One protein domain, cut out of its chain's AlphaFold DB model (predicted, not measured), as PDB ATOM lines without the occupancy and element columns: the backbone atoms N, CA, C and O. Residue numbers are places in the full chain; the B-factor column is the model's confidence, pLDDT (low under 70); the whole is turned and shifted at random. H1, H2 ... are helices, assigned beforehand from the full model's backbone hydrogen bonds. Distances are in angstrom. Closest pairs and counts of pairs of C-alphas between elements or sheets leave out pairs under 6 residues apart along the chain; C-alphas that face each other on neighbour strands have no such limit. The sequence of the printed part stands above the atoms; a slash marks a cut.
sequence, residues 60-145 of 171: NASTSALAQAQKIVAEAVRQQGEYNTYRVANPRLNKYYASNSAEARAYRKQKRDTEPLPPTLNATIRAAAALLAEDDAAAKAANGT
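Overview. This is residues 60 to 145 of the 171 residues of an uncharacterized protein of Mollisia scopiformis (UniProt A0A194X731). One long helix, H1, makes a spine; H3 packs on it with residues 125 to 132, over H1 residues 66 to 76, and slants away at a steep angle so that residues 138 to 144 stick out. Past the other end of H1 the chain makes a wide loop that holds the short helix H2, which touches neither of the other helices, and then runs back beside H1 to H3. The printed part has 86 residues with three named helices in the order H1, H2, H3 and no named strand; its class is all helix. The whole is an extended rod, with a radius of gyration of the C-alphas of 20.0 A and spans of 61 by 26 by 22 A.

Along the chain. H1, residues 63 to 89, measures 38.5 A from first to last C-alpha and begins at C-alpha 63 (9.584, -49.615, -4.291). H3, residues 123 to 142, measures 28.6 A and ends at C-alpha 142 (27.109, -47.704, -2.053). H2, residues 102 to 109, begins at C-alpha 102 (-8.541, -2.790, 20.694).

Arrangement. H1 and H3 touch, and their closest C-alphas, those of Ala 69 and Ala 128, are 4.5 A apart. They run opposite ways at a steep tilt of 68 degrees, only just short of about perpendicular. H2 is apart from H1 and from H3. In H1, H2 and H3 every O i to N i+4 pair is within hydrogen-bond range.

Size, cuts and confidence. The C-alphas farthest apart, those of Ser 101 and Gly 144, are 62.0 A apart. The printed part has no cut. The links H1 to H2, with 12 residues, and H2 to H3, with 13, are long. Residues 108 to 113 and 138 to 144 stand free; of these, 138 to 142 belong to H3. The mean pLDDT of the printed part is 86.4, with residues 60, 111, 144 and 145 under 70.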
ATOM      1  N   ASN A  60      14.856 -52.739   3.585       62.94
ATOM      2  CA  ASN A  60      13.877 -53.581   2.897       62.94
ATOM      3  C   ASN A  60      12.569 -52.829   2.577       62.94
ATOM      4  O   ASN A  60      11.496 -53.437   2.536       62.94
ATOM      5  N   ALA A  61      12.614 -51.508   2.383       72.81
ATOM      6  CA  ALA A  61      11.445 -50.769   1.915       72.81
ATOM      7  C   ALA A  61      11.084 -51.197   0.481       72.81
ATOM      8  O   ALA A  61      11.934 -51.247  -0.408       72.81
ATOM      9  N   SER A  62       9.808 -51.504   0.228       83.69
ATOM     10  CA  SER A  62       9.356 -51.803  -1.133       83.69
ATOM     11  C   SER A  62       9.423 -50.548  -2.011       83.69
ATOM     12  O   SER A  62       9.211 -49.427  -1.544       83.69
ATOM     13  N   THR A  63       9.615 -50.725  -3.320       85.81
ATOM     14  CA  THR A  63       9.584 -49.615  -4.291       85.81
ATOM     15  C   THR A  63       8.281 -48.809  -4.207       85.81
ATOM     16  O   THR A  63       8.277 -47.593  -4.382       85.81
ATOM     17  N   SER A  64       7.164 -49.471  -3.886       87.19
ATOM     18  CA  SER A  64       5.874 -48.811  -3.677       87.19
ATOM     19  C   SER A  64       5.837 -47.954  -2.407       87.19
ATOM     20  O   SER A  64       5.266 -46.866  -2.443       87.19
ATOM     21  N   ALA A  65       6.462 -48.397  -1.311       87.38
ATOM     22  CA  ALA A  65       6.570 -47.620  -0.078       87.38
ATOM     23  C   ALA A  65       7.454 -46.378  -0.277       87.38
ATOM     24  O   ALA A  65       7.076 -45.287   0.151       87.38
ATOM     25  N   LEU A  66       8.568 -46.519  -1.003       90.69
ATOM     26  CA  LEU A  66       9.429 -45.397  -1.389       90.69
ATOM     27  C   LEU A  66       8.675 -44.375  -2.246       90.69
ATOM     28  O   LEU A  66       8.675 -43.188  -1.929       90.69
ATOM     29  N   ALA A  67       7.950 -44.822  -3.276       92.19
ATOM     30  CA  ALA A  67       7.161 -43.933  -4.131       92.19
ATOM     31  C   ALA A  67       6.060 -43.184  -3.352       92.19
ATOM     32  O   ALA A  67       5.816 -41.995  -3.580       92.19
ATOM     33  N   GLN A  68       5.402 -43.852  -2.401       91.50
ATOM     34  CA  GLN A  68       4.420 -43.208  -1.525       91.50
ATOM     35  C   GLN A  68       5.072 -42.188  -0.588       91.50
ATOM     36  O   GLN A  68       4.561 -41.076  -0.450       91.50
ATOM     37  N   ALA A  69       6.211 -42.531   0.015       92.31
ATOM     38  CA  ALA A  69       6.965 -41.619   0.862       92.31
ATOM     39  C   ALA A  69       7.415 -40.371   0.082       92.31
ATOM     40  O   ALA A  69       7.211 -39.252   0.557       92.31
ATOM     41  N   GLN A  70       7.919 -40.544  -1.147       94.88
ATOM     42  CA  GLN A  70       8.260 -39.443  -2.057       94.88
ATOM     43  C   GLN A  70       7.061 -38.536  -2.307       94.88
ATOM     44  O   GLN A  70       7.184 -37.319  -2.193       94.88
ATOM     45  N   LYS A  71       5.886 -39.108  -2.592       96.25
ATOM     46  CA  LYS A  71       4.666 -38.330  -2.826       96.25
ATOM     47  C   LYS A  71       4.274 -37.493  -1.605       96.25
ATOM     48  O   LYS A  71       4.001 -36.305  -1.754       96.25
ATOM     49  N   ILE A  72       4.277 -38.092  -0.413       95.25
ATOM     50  CA  ILE A  72       3.913 -37.416   0.844       95.25
ATOM     51  C   ILE A  72       4.872 -36.257   1.132       95.25
ATOM     52  O   ILE A  72       4.444 -35.147   1.454       95.25
ATOM     53  N   VAL A  73       6.177 -36.499   1.000       95.00
ATOM     54  CA  VAL A  73       7.195 -35.473   1.246       95.00
ATOM     55  C   VAL A  73       7.129 -34.374   0.185       95.00
ATOM     56  O   VAL A  73       7.173 -33.197   0.534       95.00
ATOM     57  N   ALA A  74       6.950 -34.723  -1.091       95.69
ATOM     58  CA  ALA A  74       6.819 -33.753  -2.175       95.69
ATOM     59  C   ALA A  74       5.598 -32.840  -1.995       95.69
ATOM     60  O   ALA A  74       5.693 -31.634  -2.218       95.69
ATOM     61  N   GLU A  75       4.466 -33.382  -1.544       94.88
ATOM     62  CA  GLU A  75       3.272 -32.589  -1.251       94.88
ATOM     63  C   GLU A  75       3.512 -31.599  -0.102       94.88
ATOM     64  O   GLU A  75       3.185 -30.417  -0.231       94.88
ATOM     65  N   ALA A  76       4.157 -32.047   0.979       94.75
ATOM     66  CA  ALA A  76       4.524 -31.178   2.093       94.75
ATOM     67  C   ALA A  76       5.501 -30.069   1.659       94.75
ATOM     68  O   ALA A  76       5.334 -28.908   2.036       94.75
ATOM     69  N   VAL A  77       6.492 -30.398   0.824       95.62
ATOM     70  CA  VAL A  77       7.440 -29.422   0.263       95.62
ATOM     71  C   VAL A  77       6.726 -28.412  -0.633       95.62
ATOM     72  O   VAL A  77       6.974 -27.213  -0.505       95.62
ATOM     73  N   ARG A  78       5.803 -28.857  -1.496       95.56
ATOM     74  CA  ARG A  78       4.989 -27.964  -2.335       95.56
ATOM     75  C   ARG A  78       4.188 -26.988  -1.474       95.56
ATOM     76  O   ARG A  78       4.255 -25.784  -1.706       95.56
ATOM     77  N   GLN A  79       3.496 -27.489  -0.453       94.69
ATOM     78  CA  GLN A  79       2.721 -26.658   0.468       94.69
ATOM     79  C   GLN A  79       3.612 -25.643   1.205       94.69
ATOM     80  O   GLN A  79       3.254 -24.470   1.329       94.69
ATOM     81  N   GLN A  80       4.804 -26.056   1.652       95.06
ATOM     82  CA  GLN A  80       5.782 -25.137   2.243       95.06
ATOM     83  C   GLN A  80       6.227 -24.063   1.243       95.06
ATOM     84  O   GLN A  80       6.382 -22.902   1.620       95.06
ATOM     85  N   GLY A  81       6.445 -24.445  -0.016       95.38
ATOM     86  CA  GLY A  81       6.824 -23.542  -1.098       95.38
ATOM     87  C   GLY A  81       5.764 -22.475  -1.358       95.38
ATOM     88  O   GLY A  81       6.091 -21.290  -1.429       95.38
ATOM     89  N   GLU A  82       4.492 -22.868  -1.417       95.00
ATOM     90  CA  GLU A  82       3.357 -21.948  -1.559       95.00
ATOM     91  C   GLU A  82       3.268 -20.979  -0.379       95.00
ATOM     92  O   GLU A  82       3.178 -19.764  -0.570       95.00
ATOM     93  N   TYR A  83       3.391 -21.494   0.847       93.94
ATOM     94  CA  TYR A  83       3.412 -20.668   2.049       93.94
ATOM     95  C   TYR A  83       4.578 -19.673   2.068       93.94
ATOM     96  O   TYR A  83       4.393 -18.489   2.357       93.94
ATOM     97  N   ASN A  84       5.783 -20.122   1.718       94.31
ATOM     98  CA  ASN A  84       6.961 -19.262   1.661       94.31
ATOM     99  C   ASN A  84       6.808 -18.175   0.593       94.31
ATOM    100  O   ASN A  84       7.067 -17.007   0.876       94.31
ATOM    101  N   THR A  85       6.330 -18.541  -0.597       95.31
ATOM    102  CA  THR A  85       6.070 -17.598  -1.696       95.31
ATOM    103  C   THR A  85       5.066 -16.534  -1.263       95.31
ATOM    104  O   THR A  85       5.314 -15.338  -1.422       95.31
ATOM    105  N   TYR A  86       3.973 -16.951  -0.621       93.31
ATOM    106  CA  TYR A  86       2.981 -16.031  -0.082       93.31
ATOM    107  C   TYR A  86       3.573 -15.069   0.951       93.31
ATOM    108  O   TYR A  86       3.295 -13.871   0.895       93.31
ATOM    109  N   ARG A  87       4.404 -15.561   1.881       91.19
ATOM    110  CA  ARG A  87       5.036 -14.730   2.918       91.19
ATOM    111  C   ARG A  87       6.009 -13.707   2.357       91.19
ATOM    112  O   ARG A  87       6.095 -12.609   2.902       91.19
ATOM    113  N   VAL A  88       6.737 -14.070   1.305       93.06
ATOM    114  CA  VAL A  88       7.654 -13.159   0.613       93.06
ATOM    115  C   VAL A  88       6.865 -12.076  -0.119       93.06
ATOM    116  O   VAL A  88       7.192 -10.901   0.014       93.06
ATOM    117  N   ALA A  89       5.793 -12.446  -0.824       92.81
ATOM    118  CA  ALA A  89       4.940 -11.490  -1.529       92.81
ATOM    119  C   ALA A  89       4.115 -10.603  -0.579       92.81
ATOM    120  O   ALA A  89       3.804  -9.461  -0.900       92.81
ATOM    121  N   ASN A  90       3.768 -11.112   0.606       89.94
ATOM    122  CA  ASN A  90       2.932 -10.419   1.579       89.94
ATOM    123  C   ASN A  90       3.632 -10.363   2.946       89.94
ATOM    124  O   ASN A  90       3.182 -11.017   3.899       89.94
ATOM    125  N   PRO A  91       4.707  -9.571   3.092       87.81
ATOM    126  CA  PRO A  91       5.395  -9.448   4.367       87.81
ATOM    127  C   PRO A  91       4.431  -8.950   5.453       87.81
ATOM    128  O   PRO A  91       3.493  -8.183   5.207       87.81
ATOM    129  N   ARG A  92       4.630  -9.417   6.685       83.25
ATOM    130  CA  ARG A  92       3.911  -8.881   7.845       83.25
ATOM    131  C   ARG A  92       4.678  -7.661   8.332       83.25
ATOM    132  O   ARG A  92       5.823  -7.783   8.751       83.25
ATOM    133  N   LEU A  93       4.051  -6.494   8.252       83.94
ATOM    134  CA  LEU A  93       4.640  -5.254   8.746       83.94
ATOM    135  C   LEU A  93       4.454  -5.169  10.259       83.94
ATOM    136  O   LEU A  93       3.374  -5.457  10.772       83.94
ATOM    137  N   ASN A  94       5.478  -4.747  10.990       82.81
ATOM    138  CA  ASN A  94       5.303  -4.451  12.406       82.81
ATOM    139  C   ASN A  94       4.414  -3.211  12.541       82.81
ATOM    140  O   ASN A  94       4.723  -2.157  11.992       82.81
ATOM    141  N   LYS A  95       3.305  -3.342  13.270       81.56
ATOM    142  CA  LYS A  95       2.475  -2.213  13.681       81.56
ATOM    143  C   LYS A  95       2.573  -2.087  15.192       81.56
ATOM    144  O   LYS A  95       2.293  -3.043  15.916       81.56
ATOM    145  N   TYR A  96       3.010  -0.922  15.653       83.19
ATOM    146  CA  TYR A  96       3.163  -0.638  17.071       83.19
ATOM    147  C   TYR A  96       1.844  -0.097  17.601       83.19
ATOM    148  O   TYR A  96       1.413   0.996  17.249       83.19
ATOM    149  N   TYR A  97       1.200  -0.904  18.432       84.81
ATOM    150  CA  TYR A  97      -0.018  -0.541  19.132       84.81
ATOM    151  C   TYR A  97       0.260  -0.535  20.631       84.81
ATOM    152  O   TYR A  97       1.041  -1.356  21.121       84.81
ATOM    153  N   ALA A  98      -0.419   0.338  21.376       85.19
ATOM    154  CA  ALA A  98      -0.427   0.242  22.829       85.19
ATOM    155  C   ALA A  98      -0.954  -1.144  23.242       85.19
ATOM    156  O   ALA A  98      -1.936  -1.636  22.675       85.19
ATOM    157  N   SER A  99      -0.306  -1.782  24.219       79.06
ATOM    158  CA  SER A  99      -0.512  -3.194  24.594       79.06
ATOM    159  C   SER A  99      -1.969  -3.579  24.884       79.06
ATOM    160  O   SER A  99      -2.356  -4.721  24.626       79.06
ATOM    161  N   ASN A 100      -2.777  -2.627  25.362       83.81
ATOM    162  CA  ASN A 100      -4.177  -2.817  25.756       83.81
ATOM    163  C   ASN A 100      -5.203  -2.257  24.759       83.81
ATOM    164  O   ASN A 100      -6.402  -2.313  25.029       83.81
ATOM    165  N   SER A 101      -4.753  -1.731  23.621       85.69
ATOM    166  CA  SER A 101      -5.637  -1.166  22.599       85.69
ATOM    167  C   SER A 101      -6.471  -2.249  21.898       85.69
ATOM    168  O   SER A 101      -6.059  -3.413  21.782       85.69
ATOM    169  N   ALA A 102      -7.667  -1.882  21.437       85.25
ATOM    170  CA  ALA A 102      -8.541  -2.790  20.694       85.25
ATOM    171  C   ALA A 102      -7.886  -3.213  19.365       85.25
ATOM    172  O   ALA A 102      -7.989  -4.366  18.943       85.25
ATOM    173  N   GLU A 103      -7.118  -2.306  18.774       84.06
ATOM    174  CA  GLU A 103      -6.337  -2.454  17.556       84.06
ATOM    175  C   GLU A 103      -5.212  -3.481  17.731       84.06
ATOM    176  O   GLU A 103      -5.038  -4.343  16.871       84.06
ATOM    177  N   ALA A 104      -4.507  -3.480  18.874       82.19
ATOM    178  CA  ALA A 104      -3.516  -4.513  19.190       82.19
ATOM    179  C   ALA A 104      -4.146  -5.912  19.250       82.19
ATOM    180  O   ALA A 104      -3.565  -6.889  18.769       82.19
ATOM    181  N   ARG A 105      -5.342  -6.023  19.844       80.75
ATOM    182  CA  ARG A 105      -6.072  -7.296  19.955       80.75
ATOM    183  C   ARG A 105      -6.572  -7.773  18.594       80.75
ATOM    184  O   ARG A 105      -6.453  -8.963  18.303       80.75
ATOM    185  N   ALA A 106      -7.087  -6.866  17.767       81.12
ATOM    186  CA  ALA A 106      -7.530  -7.166  16.409       81.12
ATOM    187  C   ALA A 106      -6.357  -7.601  15.517       81.12
ATOM    188  O   ALA A 106      -6.425  -8.645  14.872       81.12
ATOM    189  N   TYR A 107      -5.238  -6.871  15.561       80.00
ATOM    190  CA  TYR A 107      -4.055  -7.155  14.750       80.00
ATOM    191  C   TYR A 107      -3.437  -8.533  15.038       80.00
ATOM    192  O   TYR A 107      -3.038  -9.245  14.119       80.00
ATOM    193  N   ARG A 108      -3.401  -8.961  16.310       75.06
ATOM    194  CA  ARG A 108      -2.897 -10.296  16.694       75.06
ATOM    195  C   ARG A 108      -3.766 -11.443  16.178       75.06
ATOM    196  O   ARG A 108      -3.243 -12.518  15.906       75.06
ATOM    197  N   LYS A 109      -5.079 -11.223  16.071       73.94
ATOM    198  CA  LYS A 109      -6.051 -12.230  15.618       73.94
ATOM    199  C   LYS A 109      -6.215 -12.269  14.102       73.94
ATOM    200  O   LYS A 109      -6.864 -13.176  13.593       73.94
ATOM    201  N   GLN A 110      -5.629 -11.310  13.391       72.38
ATOM    202  CA  GLN A 110      -5.737 -11.208  11.947       72.38
ATOM    203  C   GLN A 110      -4.889 -12.304  11.280       72.38
ATOM    204  O   GLN A 110      -3.716 -12.103  10.958       72.38
ATOM    205  N   LYS A 111      -5.481 -13.488  11.092       69.56
ATOM    206  CA  LYS A 111      -5.113 -14.351   9.967       69.56
ATOM    207  C   LYS A 111      -5.648 -13.692   8.703       69.56
ATOM    208  O   LYS A 111      -6.737 -13.126   8.724       69.56
ATOM    209  N   ARG A 112      -4.869 -13.705   7.623       75.75
ATOM    210  CA  ARG A 112      -5.398 -13.284   6.324       75.75
ATOM    211  C   ARG A 112      -6.199 -14.465   5.789       75.75
ATOM    212  O   ARG A 112      -5.671 -15.571   5.748       75.75
ATOM    213  N   ASP A 113      -7.450 -14.247   5.400       74.62
ATOM    214  CA  ASP A 113      -8.348 -15.337   4.977       74.62
ATOM    215  C   ASP A 113      -7.812 -16.114   3.761       74.62
ATOM    216  O   ASP A 113      -8.152 -17.276   3.557       74.62
ATOM    217  N   THR A 114      -6.921 -15.495   2.982       81.25
ATOM    218  CA  THR A 114      -6.257 -16.087   1.814       81.25
ATOM    219  C   THR A 114      -4.844 -16.608   2.106       81.25
ATOM    220  O   THR A 114      -4.108 -16.905   1.167       81.25
ATOM    221  N   GLU A 115      -4.400 -16.631   3.367       87.00
ATOM    222  CA  GLU A 115      -3.069 -17.125   3.726       87.00
ATOM    223  C   GLU A 115      -3.030 -18.655   3.593       87.00
ATOM    224  O   GLU A 115      -3.754 -19.345   4.319       87.00
ATOM    225  N   PRO A 116      -2.198 -19.209   2.690       90.19
ATOM    226  CA  PRO A 116      -2.006 -20.648   2.614       90.19
ATOM    227  C   PRO A 116      -1.475 -21.169   3.950       90.19
ATOM    228  O   PRO A 116      -0.696 -20.509   4.638       90.19
ATOM    229  N   LEU A 117      -1.898 -22.369   4.336       89.44
ATOM    230  CA  LEU A 117      -1.446 -22.975   5.581       89.44
ATOM    231  C   LEU A 117      -0.059 -23.598   5.384       89.44
ATOM    232  O   LEU A 117       0.141 -24.300   4.389       89.44
ATOM    233  N   PRO A 118       0.882 -23.415   6.325       89.00
ATOM    234  CA  PRO A 118       2.120 -24.179   6.308       89.00
ATOM    235  C   PRO A 118       1.818 -25.676   6.493       89.00
ATOM    236  O   PRO A 118       0.827 -26.021   7.148       89.00
ATOM    237  N   PRO A 119       2.659 -26.575   5.959       90.19
ATOM    238  CA  PRO A 119       2.521 -28.000   6.218       90.19
ATOM    239  C   PRO A 119       2.739 -28.298   7.703       90.19
ATOM    240  O   PRO A 119       3.685 -27.817   8.333       90.19
ATOM    241  N   THR A 120       1.876 -29.135   8.269       91.44
ATOM    242  CA  THR A 120       2.036 -29.620   9.643       91.44
ATOM    243  C   THR A 120       2.996 -30.805   9.647       91.44
ATOM    244  O   THR A 120       2.777 -31.776   8.927       91.44
ATOM    245  N   LEU A 121       4.047 -30.766  10.471       89.00
ATOM    246  CA  LEU A 121       5.020 -31.861  10.599       89.00
ATOM    247  C   LEU A 121       4.445 -33.048  11.394       89.00
ATOM    248  O   LEU A 121       4.841 -33.326  12.527       89.00
ATOM    249  N   ASN A 122       3.500 -33.756  10.784       91.25
ATOM    250  CA  ASN A 122       2.836 -34.917  11.367       91.25
ATOM    251  C   ASN A 122       3.771 -36.139  11.404       91.25
ATOM    252  O   ASN A 122       4.771 -36.208  10.685       91.25
ATOM    253  N   ALA A 123       3.437 -37.138  12.230       91.12
ATOM    254  CA  ALA A 123       4.205 -38.385  12.333       91.12
ATOM    255  C   ALA A 123       4.419 -39.058  10.964       91.12
ATOM    256  O   ALA A 123       5.526 -39.497  10.672       91.12
ATOM    257  N   THR A 124       3.407 -39.035  10.094       90.75
ATOM    258  CA  THR A 124       3.462 -39.593   8.738       90.75
ATOM    259  C   THR A 124       4.515 -38.925   7.855       90.75
ATOM    260  O   THR A 124       5.289 -39.619   7.207       90.75
ATOM    261  N   ILE A 125       4.590 -37.588   7.848       91.25
ATOM    262  CA  ILE A 125       5.577 -36.855   7.036       91.25
ATOM    263  C   ILE A 125       6.987 -37.115   7.565       91.25
ATOM    264  O   ILE A 125       7.906 -37.321   6.780       91.25
ATOM    265  N   ARG A 126       7.157 -37.163   8.894       91.62
ATOM    266  CA  ARG A 126       8.450 -37.486   9.515       91.62
ATOM    267  C   ARG A 126       8.906 -38.907   9.191       91.62
ATOM    268  O   ARG A 126      10.067 -39.089   8.854       91.62
ATOM    269  N   ALA A 127       8.003 -39.883   9.251       87.94
ATOM    270  CA  ALA A 127       8.302 -41.270   8.906       87.94
ATOM    271  C   ALA A 127       8.631 -41.427   7.413       87.94
ATOM    272  O   ALA A 127       9.629 -42.051   7.071       87.94
ATOM    273  N   ALA A 128       7.846 -40.802   6.529       90.19
ATOM    274  CA  ALA A 128       8.116 -40.791   5.093       90.19
ATOM    275  C   ALA A 128       9.478 -40.151   4.776       90.19
ATOM    276  O   ALA A 128      10.260 -40.707   4.013       90.19
ATOM    277  N   ALA A 129       9.793 -39.013   5.401       92.50
ATOM    278  CA  ALA A 129      11.084 -38.353   5.232       92.50
ATOM    279  C   ALA A 129      12.250 -39.192   5.774       92.50
ATOM    280  O   ALA A 129      13.304 -39.225   5.146       92.50
ATOM    281  N   ALA A 130      12.069 -39.879   6.906       90.19
ATOM    282  CA  ALA A 130      13.079 -40.781   7.455       90.19
ATOM    283  C   ALA A 130      13.367 -41.945   6.498       90.19
ATOM    284  O   ALA A 130      14.526 -42.200   6.193       90.19
ATOM    285  N   LEU A 131      12.319 -42.570   5.955       89.81
ATOM    286  CA  LEU A 131      12.447 -43.671   5.002       89.81
ATOM    287  C   LEU A 131      13.216 -43.246   3.739       89.81
ATOM    288  O   LEU A 131      14.102 -43.968   3.294       89.81
ATOM    289  N   LEU A 132      12.936 -42.055   3.194       90.25
ATOM    290  CA  LEU A 132      13.695 -41.519   2.053       90.25
ATOM    291  C   LEU A 132      15.143 -41.187   2.409       90.25
ATOM    292  O   LEU A 132      16.042 -41.442   1.617       90.25
ATOM    293  N   ALA A 133      15.381 -40.623   3.593       88.75
ATOM    294  CA  ALA A 133      16.730 -40.289   4.032       88.75
ATOM    295  C   ALA A 133      17.599 -41.542   4.213       88.75
ATOM    296  O   ALA A 133      18.798 -41.494   3.941       88.75
ATOM    297  N   GLU A 134      17.010 -42.649   4.665       85.56
ATOM    298  CA  GLU A 134      17.697 -43.933   4.818       85.56
ATOM    299  C   GLU A 134      18.028 -44.569   3.461       85.56
ATOM    300  O   GLU A 134      19.162 -45.015   3.272       85.56
ATOM    301  N   ASP A 135      17.103 -44.526   2.496       86.31
ATOM    302  CA  ASP A 135      17.348 -44.966   1.113       86.31
ATOM    303  C   ASP A 135      18.461 -44.142   0.438       86.31
ATOM    304  O   ASP A 135      19.458 -44.689  -0.045       86.31
ATOM    305  N   ASP A 136      18.380 -42.811   0.522       86.12
ATOM    306  CA  ASP A 136      19.411 -41.905   0.006       86.12
ATOM    307  C   ASP A 136      20.775 -42.136   0.677       86.12
ATOM    308  O   ASP A 136      21.827 -42.037   0.035       86.12
ATOM    309  N   ALA A 137      20.788 -42.418   1.983       83.88
ATOM    310  CA  ALA A 137      22.011 -42.719   2.716       83.88
ATOM    311  C   ALA A 137      22.623 -44.050   2.263       83.88
ATOM    312  O   ALA A 137      23.838 -44.114   2.061       83.88
ATOM    313  N   ALA A 138      21.801 -45.083   2.050       82.56
ATOM    314  CA  ALA A 138      22.244 -46.368   1.520       82.56
ATOM    315  C   ALA A 138      22.829 -46.215   0.106       82.56
ATOM    316  O   ALA A 138      23.932 -46.701  -0.158       82.56
ATOM    317  N   ALA A 139      22.167 -45.454  -0.770       82.12
ATOM    318  CA  ALA A 139      22.669 -45.153  -2.108       82.12
ATOM    319  C   ALA A 139      24.007 -44.389  -2.068       82.12
ATOM    320  O   ALA A 139      24.955 -44.729  -2.778       82.12
ATOM    321  N   LYS A 140      24.141 -43.379  -1.197       80.56
ATOM    322  CA  LYS A 140      25.398 -42.618  -1.032       80.56
ATOM    323  C   LYS A 140      26.536 -43.459  -0.459       80.56
ATOM    324  O   LYS A 140      27.688 -43.248  -0.853       80.56
ATOM    325  N   ALA A 141      26.219 -44.384   0.447       79.56
ATOM    326  CA  ALA A 141      27.169 -45.345   0.994       79.56
ATOM    327  C   ALA A 141      27.664 -46.309  -0.092       79.56
ATOM    328  O   ALA A 141      28.873 -46.482  -0.234       79.56
ATOM    329  N   ALA A 142      26.758 -46.853  -0.914       79.12
ATOM    330  CA  ALA A 142      27.109 -47.704  -2.053       79.12
ATOM    331  C   ALA A 142      27.982 -46.966  -3.086       79.12
ATOM    332  O   ALA A 142      28.938 -47.530  -3.610       79.12
ATOM    333  N   ASN A 143      27.716 -45.677  -3.313       76.00
ATOM    334  CA  ASN A 143      28.491 -44.829  -4.222       76.00
ATOM    335  C   ASN A 143      29.854 -44.374  -3.652       76.00
ATOM    336  O   ASN A 143      30.568 -43.617  -4.308       76.00
ATOM    337  N   GLY A 144      30.220 -44.762  -2.421       67.44
ATOM    338  CA  GLY A 144      31.519 -44.441  -1.808       67.44
ATOM    339  C   GLY A 144      31.726 -42.966  -1.426       67.44
ATOM    340  O   GLY A 144      32.810 -42.575  -1.001       67.44
ATOM    341  N   THR A 145      30.695 -42.127  -1.548       65.44
ATOM    342  CA  THR A 145      30.787 -40.670  -1.306       65.44
ATOM    343  C   THR A 145      30.686 -40.267   0.166       65.44
ATOM    344  O   THR A 145      30.962 -39.116   0.504       65.44
TER     345      THR A 145